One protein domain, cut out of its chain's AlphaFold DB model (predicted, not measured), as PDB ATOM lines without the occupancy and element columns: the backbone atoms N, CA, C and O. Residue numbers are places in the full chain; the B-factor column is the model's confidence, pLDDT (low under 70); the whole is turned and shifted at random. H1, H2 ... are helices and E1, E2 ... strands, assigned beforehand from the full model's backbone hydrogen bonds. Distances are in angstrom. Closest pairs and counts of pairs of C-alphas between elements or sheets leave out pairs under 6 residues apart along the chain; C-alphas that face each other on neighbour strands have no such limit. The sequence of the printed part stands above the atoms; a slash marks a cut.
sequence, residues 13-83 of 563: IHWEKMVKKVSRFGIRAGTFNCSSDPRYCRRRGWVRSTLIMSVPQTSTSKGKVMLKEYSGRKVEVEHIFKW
ATOM      1  N   ILE A  13      19.403  45.647   5.048       91.19
ATOM      2  CA  ILE A  13      18.799  46.350   6.197       91.19
ATOM      3  C   ILE A  13      19.534  46.021   7.508       91.19
ATOM      4  O   ILE A  13      19.826  46.903   8.316       91.19
ATOM      5  N   HIS A  14      19.851  44.743   7.732       91.75
ATOM      6  CA  HIS A  14      20.585  44.303   8.921       91.75
ATOM      7  C   HIS A  14      22.023  44.826   8.911       91.75
ATOM      8  O   HIS A  14      22.537  45.223   9.955       91.75
ATOM      9  N   TRP A  15      22.644  44.889   7.732       92.44
ATOM     10  CA  TRP A  15      23.967  45.465   7.542       92.44
ATOM     11  C   TRP A  15      23.984  46.958   7.878       92.44
ATOM     12  O   TRP A  15      24.818  47.380   8.667       92.44
ATOM     13  N   GLU A  16      23.037  47.752   7.375       93.19
ATOM     14  CA  GLU A  16      22.941  49.186   7.688       93.19
ATOM     15  C   GLU A  16      22.740  49.436   9.191       93.19
ATOM     16  O   GLU A  16      23.430  50.271   9.786       93.19
ATOM     17  N   LYS A  17      21.865  48.655   9.843       93.25
ATOM     18  CA  LYS A  17      21.693  48.692  11.306       93.25
ATOM     19  C   LYS A  17      22.991  48.351  12.039       93.25
ATOM     20  O   LYS A  17      23.346  49.017  13.012       93.25
ATOM     21  N   MET A  18      23.707  47.331  11.573       93.50
ATOM     22  CA  MET A  18      24.979  46.918  12.154       93.50
ATOM     23  C   MET A  18      26.055  47.992  11.977       93.50
ATOM     24  O   MET A  18      26.705  48.349  12.956       93.50
ATOM     25  N   VAL A  19      26.202  48.558  10.777       93.62
ATOM     26  CA  VAL A  19      27.143  49.648  10.481       93.62
ATOM     27  C   VAL A  19      26.859  50.845  11.384       93.62
ATOM     28  O   VAL A  19      27.786  51.346  12.008       93.62
ATOM     29  N   LYS A  20      25.590  51.245  11.547       92.88
ATOM     30  CA  LYS A  20      25.197  52.338  12.451       92.88
ATOM     31  C   LYS A  20      25.526  52.050  13.920       92.88
ATOM     32  O   LYS A  20      25.848  52.969  14.668       92.88
ATOM     33  N   LYS A  21      25.425  50.792  14.362       91.81
ATOM     34  CA  LYS A  21      25.758  50.389  15.739       91.81
ATOM     35  C   LYS A  21      27.268  50.390  15.975       91.81
ATOM     36  O   LYS A  21      27.727  50.880  16.996       91.81
ATOM     37  N   VAL A  22      28.022  49.850  15.023       91.25
ATOM     38  CA  VAL A  22      29.475  49.656  15.090       91.25
ATOM     39  C   VAL A  22      30.232  50.977  14.869       91.25
ATOM     40  O   VAL A  22      31.235  51.225  15.538       91.25
ATOM     41  N   SER A  23      29.705  51.882  14.039       90.38
ATOM     42  CA  SER A  23      30.298  53.203  13.784       90.38
ATOM     43  C   SER A  23      30.312  54.115  15.011       90.38
ATOM     44  O   SER A  23      31.237  54.909  15.161       90.38
ATOM     45  N   ARG A  24      29.355  53.957  15.939       88.12
ATOM     46  CA  ARG A  24      29.346  54.667  17.236       88.12
ATOM     47  C   ARG A  24      30.591  54.394  18.081       88.12
ATOM     48  O   ARG A  24      30.917  55.191  18.948       88.12
ATOM     49  N   PHE A  25      31.279  53.285  17.821       87.19
ATOM     50  CA  PHE A  25      32.516  52.899  18.493       87.19
ATOM     51  C   PHE A  25      33.763  53.196  17.645       87.19
ATOM     52  O   PHE A  25      34.837  52.677  17.925       87.19
ATOM     53  N   GLY A  26      33.639  53.987  16.574       82.62
ATOM     54  CA  GLY A  26      34.759  54.329  15.689       82.62
ATOM     55  C   GLY A  26      35.246  53.176  14.804       82.62
ATOM     56  O   GLY A  26      36.276  53.296  14.141       82.62
ATOM     57  N   ILE A  27      34.520  52.056  14.760       87.81
ATOM     58  CA  ILE A  27      34.866  50.918  13.910       87.81
ATOM     59  C   ILE A  27      34.357  51.202  12.493       87.81
ATOM     60  O   ILE A  27      33.156  51.350  12.251       87.81
ATOM     61  N   ARG A  28      35.289  51.258  11.540       89.88
ATOM     62  CA  ARG A  28      34.986  51.436  10.117       89.88
ATOM     63  C   ARG A  28      34.529  50.109   9.519       89.88
ATOM     64  O   ARG A  28      35.211  49.097   9.656       89.88
ATOM     65  N   ALA A  29      33.388  50.127   8.843       92.56
ATOM     66  CA  ALA A  29      32.809  48.960   8.194       92.56
ATOM     67  C   ALA A  29      32.590  49.246   6.708       92.56
ATOM     68  O   ALA A  29      32.207  50.349   6.326       92.56
ATOM     69  N   GLY A  30      32.821  48.236   5.872       92.56
ATOM     70  CA  GLY A  30      32.676  48.338   4.426       92.56
ATOM     71  C   GLY A  30      32.295  46.998   3.815       92.56
ATOM     72  O   GLY A  30      32.438  45.944   4.441       92.56
ATOM     73  N   THR A  31      31.795  47.042   2.585       92.06
ATOM     74  CA  THR A  31      31.513  45.841   1.801       92.06
ATOM     75  C   THR A  31      32.537  45.718   0.684       92.06
ATOM     76  O   THR A  31      32.993  46.710   0.128       92.06
ATOM     77  N   PHE A  32      32.928  44.485   0.393       91.56
ATOM     78  CA  PHE A  32      33.834  44.163  -0.700       91.56
ATOM     79  C   PHE A  32      33.174  43.070  -1.527       91.56
ATOM     80  O   PHE A  32      32.843  42.016  -0.970       91.56
ATOM     81  N   ASN A  33      32.933  43.347  -2.806       91.94
ATOM     82  CA  ASN A  33      32.297  42.423  -3.733       91.94
ATOM     83  C   ASN A  33      33.374  41.728  -4.571       91.94
ATOM     84  O   ASN A  33      34.091  42.383  -5.314       91.94
ATOM     85  N   CYS A  34      33.467  40.404  -4.484       91.88
ATOM     86  CA  CYS A  34      34.436  39.626  -5.254       91.88
ATOM     87  C   CYS A  34      34.198  39.655  -6.771       91.88
ATOM     88  O   CYS A  34      35.088  39.248  -7.510       91.88
ATOM     89  N   SER A  35      33.049  40.159  -7.228       89.69
ATOM     90  CA  SER A  35      32.775  40.367  -8.656       89.69
ATOM     91  C   SER A  35      33.702  41.419  -9.281       89.69
ATOM     92  O   SER A  35      33.977  41.346 -10.473       89.69
ATOM     93  N   SER A  36      34.206  42.386  -8.497       89.88
ATOM     94  CA  SER A  36      35.126  43.411  -9.012       89.88
ATOM     95  C   SER A  36      36.565  42.907  -9.155       89.88
ATOM     96  O   SER A  36      37.254  43.303 -10.089       89.88
ATOM     97  N   ASP A  37      37.021  42.026  -8.258       91.31
ATOM     98  CA  ASP A  37      38.335  41.375  -8.350       91.31
ATOM     99  C   ASP A  37      38.279  39.909  -7.867       91.31
ATOM    100  O   ASP A  37      38.582  39.592  -6.704       91.31
ATOM    101  N   PRO A  38      37.929  38.970  -8.766       88.94
ATOM    102  CA  PRO A  38      37.834  37.558  -8.417       88.94
ATOM    103  C   PRO A  38      39.207  36.921  -8.163       88.94
ATOM    104  O   PRO A  38      39.310  35.961  -7.392       88.94
ATOM    105  N   ARG A  39      40.288  37.444  -8.767       90.88
ATOM    106  CA  ARG A  39      41.651  36.913  -8.577       90.88
ATOM    107  C   ARG A  39      42.153  37.201  -7.164       90.88
ATOM    108  O   ARG A  39      42.788  36.337  -6.557       90.88
ATOM    109  N   TYR A  40      41.871  38.387  -6.628       90.81
ATOM    110  CA  TYR A  40      42.209  38.734  -5.250       90.81
ATOM    111  C   TYR A  40      41.443  37.874  -4.238       90.81
ATOM    112  O   TYR A  40      42.059  37.309  -3.332       90.81
ATOM    113  N   CYS A  41      40.134  37.678  -4.432       90.69
ATOM    114  CA  CYS A  41      39.339  36.820  -3.548       90.69
ATOM    115  C   CYS A  41      39.819  35.365  -3.532       90.69
ATOM    116  O   CYS A  41      39.922  34.780  -2.453       90.69
ATOM    117  N   ARG A  42      40.178  34.788  -4.691       89.81
ATOM    118  CA  ARG A  42      40.739  33.425  -4.754       89.81
ATOM    119  C   ARG A  42      42.064  33.315  -4.002       89.81
ATOM    120  O   ARG A  42      42.223  32.390  -3.214       89.81
ATOM    121  N   ARG A  43      42.974  34.287  -4.164       91.38
ATOM    122  CA  ARG A  43      44.248  34.332  -3.414       91.38
ATOM    123  C   ARG A  43      44.046  34.427  -1.901       91.38
ATOM    124  O   ARG A  43      44.842  33.884  -1.146       91.38
ATOM    125  N   ARG A  44      42.991  35.113  -1.451       88.31
ATOM    126  CA  ARG A  44      42.637  35.254  -0.028       88.31
ATOM    127  C   ARG A  44      41.763  34.116   0.518       88.31
ATOM    128  O   ARG A  44      41.463  34.126   1.706       88.31
ATOM    129  N   GLY A  45      41.342  33.165  -0.319       88.88
ATOM    130  CA  GLY A  45      40.458  32.064   0.080       88.88
ATOM    131  C   GLY A  45      38.996  32.470   0.319       88.88
ATOM    132  O   GLY A  45      38.245  31.727   0.949       88.88
ATOM    133  N   TRP A  46      38.550  33.629  -0.174       89.81
ATOM    134  CA  TRP A  46      37.177  34.126   0.006       89.81
ATOM    135  C   TRP A  46      36.212  33.514  -1.014       89.81
ATOM    136  O   TRP A  46      35.704  34.185  -1.910       89.81
ATOM    137  N   VAL A  47      35.974  32.207  -0.881       86.38
ATOM    138  CA  VAL A  47      35.097  31.425  -1.777       86.38
ATOM    139  C   VAL A  47      33.614  31.557  -1.396       86.38
ATOM    140  O   VAL A  47      32.728  31.385  -2.231       86.38
ATOM    141  N   ARG A  48      33.323  31.887  -0.133       89.12
ATOM    142  CA  ARG A  48      31.966  32.090   0.401       89.12
ATOM    143  C   ARG A  48      31.794  33.508   0.941       89.12
ATOM    144  O   ARG A  48      32.761  34.120   1.385       89.12
ATOM    145  N   SER A  49      30.562  34.021   0.900       90.25
ATOM    146  CA  SER A  49      30.215  35.319   1.486       90.25
ATOM    147  C   SER A  49      30.394  35.257   3.000       90.25
ATOM    148  O   SER A  49      29.724  34.473   3.670       90.25
ATOM    149  N   THR A  50      31.309  36.058   3.537       90.88
ATOM    150  CA  THR A  50      31.711  36.007   4.948       90.88
ATOM    151  C   THR A  50      31.878  37.400   5.526       90.88
ATOM    152  O   THR A  50      32.196  38.373   4.826       90.88
ATOM    153  N   LEU A  51      31.653  37.510   6.832       92.56
ATOM    154  CA  LEU A  51      32.023  38.693   7.589       92.56
ATOM    155  C   LEU A  51      33.458  38.531   8.078       92.56
ATOM    156  O   LEU A  51      33.815  37.492   8.631       92.56
ATOM    157  N   ILE A  52      34.263  39.567   7.871       92.06
ATOM    158  CA  ILE A  52      35.666  39.582   8.264       92.06
ATOM    159  C   ILE A  52      35.893  40.811   9.129       92.06
ATOM    160  O   ILE A  52      35.492  41.913   8.757       92.06
ATOM    161  N   MET A  53      36.542  40.610  10.269       90.69
ATOM    162  CA  MET A  53      37.008  41.671  11.149       90.69
ATOM    163  C   MET A  53      38.528  41.743  11.067       90.69
ATOM    164  O   MET A  53      39.216  40.740  11.252       90.69
ATOM    165  N   SER A  54      39.049  42.933  10.788       88.50
ATOM    166  CA  SER A  54      40.472  43.234  10.903       88.50
ATOM    167  C   SER A  54      40.765  43.774  12.298       88.50
ATOM    168  O   SER A  54      40.186  44.790  12.686       88.50
ATOM    169  N   VAL A  55      41.663  43.123  13.035       82.00
ATOM    170  CA  VAL A  55      42.079  43.548  14.381       82.00
ATOM    171  C   VAL A  55      43.605  43.552  14.459       82.00
ATOM    172  O   VAL A  55      44.222  42.575  14.029       82.00
ATOM    173  N   PRO A  56      44.247  44.610  14.981       80.06
ATOM    174  CA  PRO A  56      45.692  44.602  15.208       80.06
ATOM    175  C   PRO A  56      46.081  43.498  16.209       80.06
ATOM    176  O   PRO A  56      45.435  43.352  17.243       80.06
ATOM    177  N   GLN A  57      47.120  42.709  15.911       73.38
ATOM    178  CA  GLN A  57      47.588  41.629  16.799       73.38
ATOM    179  C   GLN A  57      48.469  42.151  17.927       73.38
ATOM    180  O   GLN A  57      48.284  41.784  19.081       73.38
ATOM    181  N   THR A  58      49.432  43.004  17.594       68.31
ATOM    182  CA  THR A  58      50.431  43.504  18.541       68.31
ATOM    183  C   THR A  58      49.978  44.823  19.138       68.31
ATOM    184  O   THR A  58      49.245  45.564  18.491       68.31
ATOM    185  N   SER A  59      50.428  45.157  20.347       67.50
ATOM    186  CA  SER A  59      50.211  46.459  21.001       67.50
ATOM    187  C   SER A  59      50.894  47.637  20.285       67.50
ATOM    188  O   SER A  59      50.775  48.772  20.730       67.50
ATOM    189  N   THR A  60      51.576  47.396  19.163       68.69
ATOM    190  CA  THR A  60      52.266  48.409  18.360       68.69
ATOM    191  C   THR A  60      51.357  49.008  17.280       68.69
ATOM    192  O   THR A  60      50.560  48.308  16.650       68.69
ATOM    193  N   SER A  61      51.504  50.311  17.020       62.78
ATOM    194  CA  SER A  61      50.659  51.094  16.098       62.78
ATOM    195  C   SER A  61      50.770  50.685  14.616       62.78
ATOM    196  O   SER A  61      49.862  50.958  13.835       62.78
ATOM    197  N   LYS A  62      51.841  49.976  14.226       64.12
ATOM    198  CA  LYS A  62      52.068  49.418  12.871       64.12
ATOM    199  C   LYS A  62      52.189  47.888  12.871       64.12
ATOM    200  O   LYS A  62      52.915  47.295  12.077       64.12
ATOM    201  N   GLY A  63      51.504  47.252  13.816       63.72
ATOM    202  CA  GLY A  63      51.509  45.811  14.018       63.72
ATOM    203  C   GLY A  63      50.934  44.980  12.873       63.72
ATOM    204  O   GLY A  63      50.156  45.464  12.048       63.72
ATOM    205  N   LYS A  64      51.242  43.676  12.872       74.75
ATOM    206  CA  LYS A  64      50.554  42.707  12.004       74.75
ATOM    207  C   LYS A  64      49.053  42.722  12.314       74.75
ATOM    208  O   LYS A  64      48.643  42.674  13.475       74.75
ATOM    209  N   VAL A  65      48.230  42.777  11.272       80.75
ATOM    210  CA  VAL A  65      46.766  42.763  11.390       80.75
ATOM    211  C   VAL A  65      46.261  41.336  11.218       80.75
ATOM    212  O   VAL A  65      46.586  40.663  10.241       80.75
ATOM    213  N   MET A  66      45.438  40.880  12.157       81.56
ATOM    214  CA  MET A  66      44.721  39.615  12.062       81.56
ATOM    215  C   MET A  66      43.405  39.818  11.334       81.56
ATOM    216  O   MET A  66      42.646  40.731  11.660       81.56
ATOM    217  N   LEU A  67      43.095  38.915  10.412       87.62
ATOM    218  CA  LEU A  67      41.757  38.788   9.855       87.62
ATOM    219  C   LEU A  67      41.040  37.653  10.585       87.62
ATOM    220  O   LEU A  67      41.521  36.521  10.607       87.62
ATOM    221  N   LYS A  68      39.904  37.964  11.203       89.25
ATOM    222  CA  LYS A  68      39.020  36.989  11.846       89.25
ATOM    223  C   LYS A  68      37.754  36.848  11.025       89.25
ATOM    224  O   LYS A  68      37.105  37.843  10.711       89.25
ATOM    225  N   GLU A  69      37.412  35.615  10.684       91.06
ATOM    226  CA  GLU A  69      36.171  35.294   9.992       91.06
ATOM    227  C   GLU A  69      35.058  35.003  11.004       91.06
ATOM    228  O   GLU A  69      35.285  34.356  12.030       91.06
ATOM    229  N   TYR A  70      33.848  35.481  10.723       92.00
ATOM    230  CA  TYR A  70      32.676  35.152  11.519       92.00
ATOM    231  C   TYR A  70      32.188  33.732  11.217       92.00
ATOM    232  O   TYR A  70      31.637  33.473  10.148       92.00
ATOM    233  N   SER A  71      32.330  32.836  12.192       86.19
ATOM    234  CA  SER A  71      31.869  31.441  12.100       86.19
ATOM    235  C   SER A  71      30.548  31.179  12.840       86.19
ATOM    236  O   SER A  71      30.168  30.026  13.041       86.19
ATOM    237  N   GLY A  72      29.853  32.225  13.299       84.94
ATOM    238  CA  GLY A  72      28.609  32.077  14.052       84.94
ATOM    239  C   GLY A  72      27.441  31.616  13.177       84.94
ATOM    240  O   GLY A  72      27.287  32.059  12.041       84.94
ATOM    241  N   ARG A  73      26.586  30.737  13.721       83.50
ATOM    242  CA  ARG A  73      25.383  30.239  13.025       83.50
ATOM    243  C   ARG A  73      24.263  31.283  12.934       83.50
ATOM    244  O   ARG A  73      23.443  31.217  12.026       83.50
ATOM    245  N   LYS A  74      24.213  32.228  13.877       88.12
ATOM    246  CA  LYS A  74      23.182  33.274  13.951       88.12
ATOM    247  C   LYS A  74      23.692  34.558  13.308       88.12
ATOM    248  O   LYS A  74      24.713  35.080  13.726       88.12
ATOM    249  N   VAL A  75      22.962  35.096  12.335       86.88
ATOM    250  CA  VAL A  75      23.375  36.289  11.561       86.88
ATOM    251  C   VAL A  75      22.703  37.574  12.075       86.88
ATOM    252  O   VAL A  75      22.654  38.608  11.413       86.88
ATOM    253  N   GLU A  76      22.169  37.531  13.290       90.75
ATOM    254  CA  GLU A  76      21.553  38.688  13.929       90.75
ATOM    255  C   GLU A  76      22.600  39.737  14.321       90.75
ATOM    256  O   GLU A  76      23.723  39.422  14.727       90.75
ATOM    257  N   VAL A  77      22.191  41.006  14.268       91.50
ATOM    258  CA  VAL A  77      23.062  42.156  14.555       91.50
ATOM    259  C   VAL A  77      23.680  42.068  15.955       91.50
ATOM    260  O   VAL A  77      24.832  42.448  16.140       91.50
ATOM    261  N   GLU A  78      22.952  41.553  16.946       91.50
ATOM    262  CA  GLU A  78      23.436  41.435  18.326       91.50
ATOM    263  C   GLU A  78      24.521  40.377  18.491       91.50
ATOM    264  O   GLU A  78      25.538  40.635  19.131       91.50
ATOM    265  N   HIS A  79      24.342  39.218  17.859       92.44
ATOM    266  CA  HIS A  79      25.302  38.120  17.902       92.44
ATOM    267  C   HIS A  79      26.605  38.499  17.197       92.44
ATOM    268  O   HIS A  79      27.694  38.225  17.705       92.44
ATOM    269  N   ILE A  80      26.501  39.177  16.052       92.81
ATOM    270  CA  ILE A  80      27.664  39.703  15.339       92.81
ATOM    271  C   ILE A  80      28.346  40.789  16.173       92.81
ATOM    272  O   ILE A  80      29.563  40.765  16.330       92.81
ATOM    273  N   PHE A  81      27.581  41.717  16.751       92.19
ATOM    274  CA  PHE A  81      28.139  42.775  17.586       92.19
ATOM    275  C   PHE A  81      28.870  42.211  18.811       92.19
ATOM    276  O   PHE A  81      30.005  42.604  19.054       92.19
ATOM    277  N   LYS A  82      28.281  41.234  19.516       91.69
ATOM    278  CA  LYS A  82      28.921  40.538  20.644       91.69
ATOM    279  C   LYS A  82      30.214  39.842  20.221       91.69
ATOM    280  O   LYS A  82      31.201  39.877  20.949       91.69
ATOM    281  N   TRP A  83      30.233  39.232  19.035       92.12
ATOM    282  CA  TRP A  83      31.444  38.628  18.480       92.12
ATOM    283  C   TRP A  83      32.536  39.666  18.194       92.12
ATOM    284  O   TRP A  83      33.686  39.434  18.571       92.12
TER     285      TRP A  83
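This is residues 13 to 83 of the 563 residues of the protein "RING-type domain-containing protein" of Diceros bicornis minor (UniProt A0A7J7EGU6). A two-stranded hairpin, E1 and E2, lies in the middle, with the helices H1 and H3, which touch at a steep tilt of 46 degrees, at one end of the domain and the short helix H2 far off at the other. A long link, residues 24 to 37, runs past the hairpin from H1 to H2. The printed part has 71 residues, in the order H1, H2, E1, E2, H3; the sheet is antiparallel, and the class is mixed, helices and strands, with under half of the residues in named elements. It is only just loose, close to compact, with a radius of gyration of the C-alphas of 13.6 A and spans of 34 by 32 by 22 A.

E1, residues 52 to 56, and E2, residues 65 to 69, form a hairpin, antiparallel at 153 degrees between their directions. N 53 and O 68 are within hydrogen-bond range at 2.9 A, as are N 66 and O 55 at 2.8 A. H1, residues 13 to 23, is apart from both strands. H3, residues 77 to 83, touches H1; their closest C-alphas, those of Met 18 and Val 77, are 5.7 A apart. These two helices run the same way at a steep tilt of 46 degrees. H2, residues 38 to 43, is apart from H1, H3 and E2. In H1, H2 and H3 every O i to N i+4 pair is within hydrogen-bond range.

E1 is 13.2 A long from first to last C-alpha, beginning at C-alpha 52 (35.666, 39.582, 8.264), and E2 is 13.0 A long. H1 is 15.4 A long, beginning at C-alpha 13 (18.799, 46.350, 6.197). H2 is 8.8 A long, and H3, 9.9 A long, ends at C-alpha 83 (31.444, 38.628, 18.480).

The two C-alphas farthest apart, those of Ile 13 and Thr 60, are 35.7 A apart. The printed part has no cut. The link from H1 to H2, 14 residues, is long. Mean pLDDT of the printed part is 87.3; residues 58 to 63 are under 70.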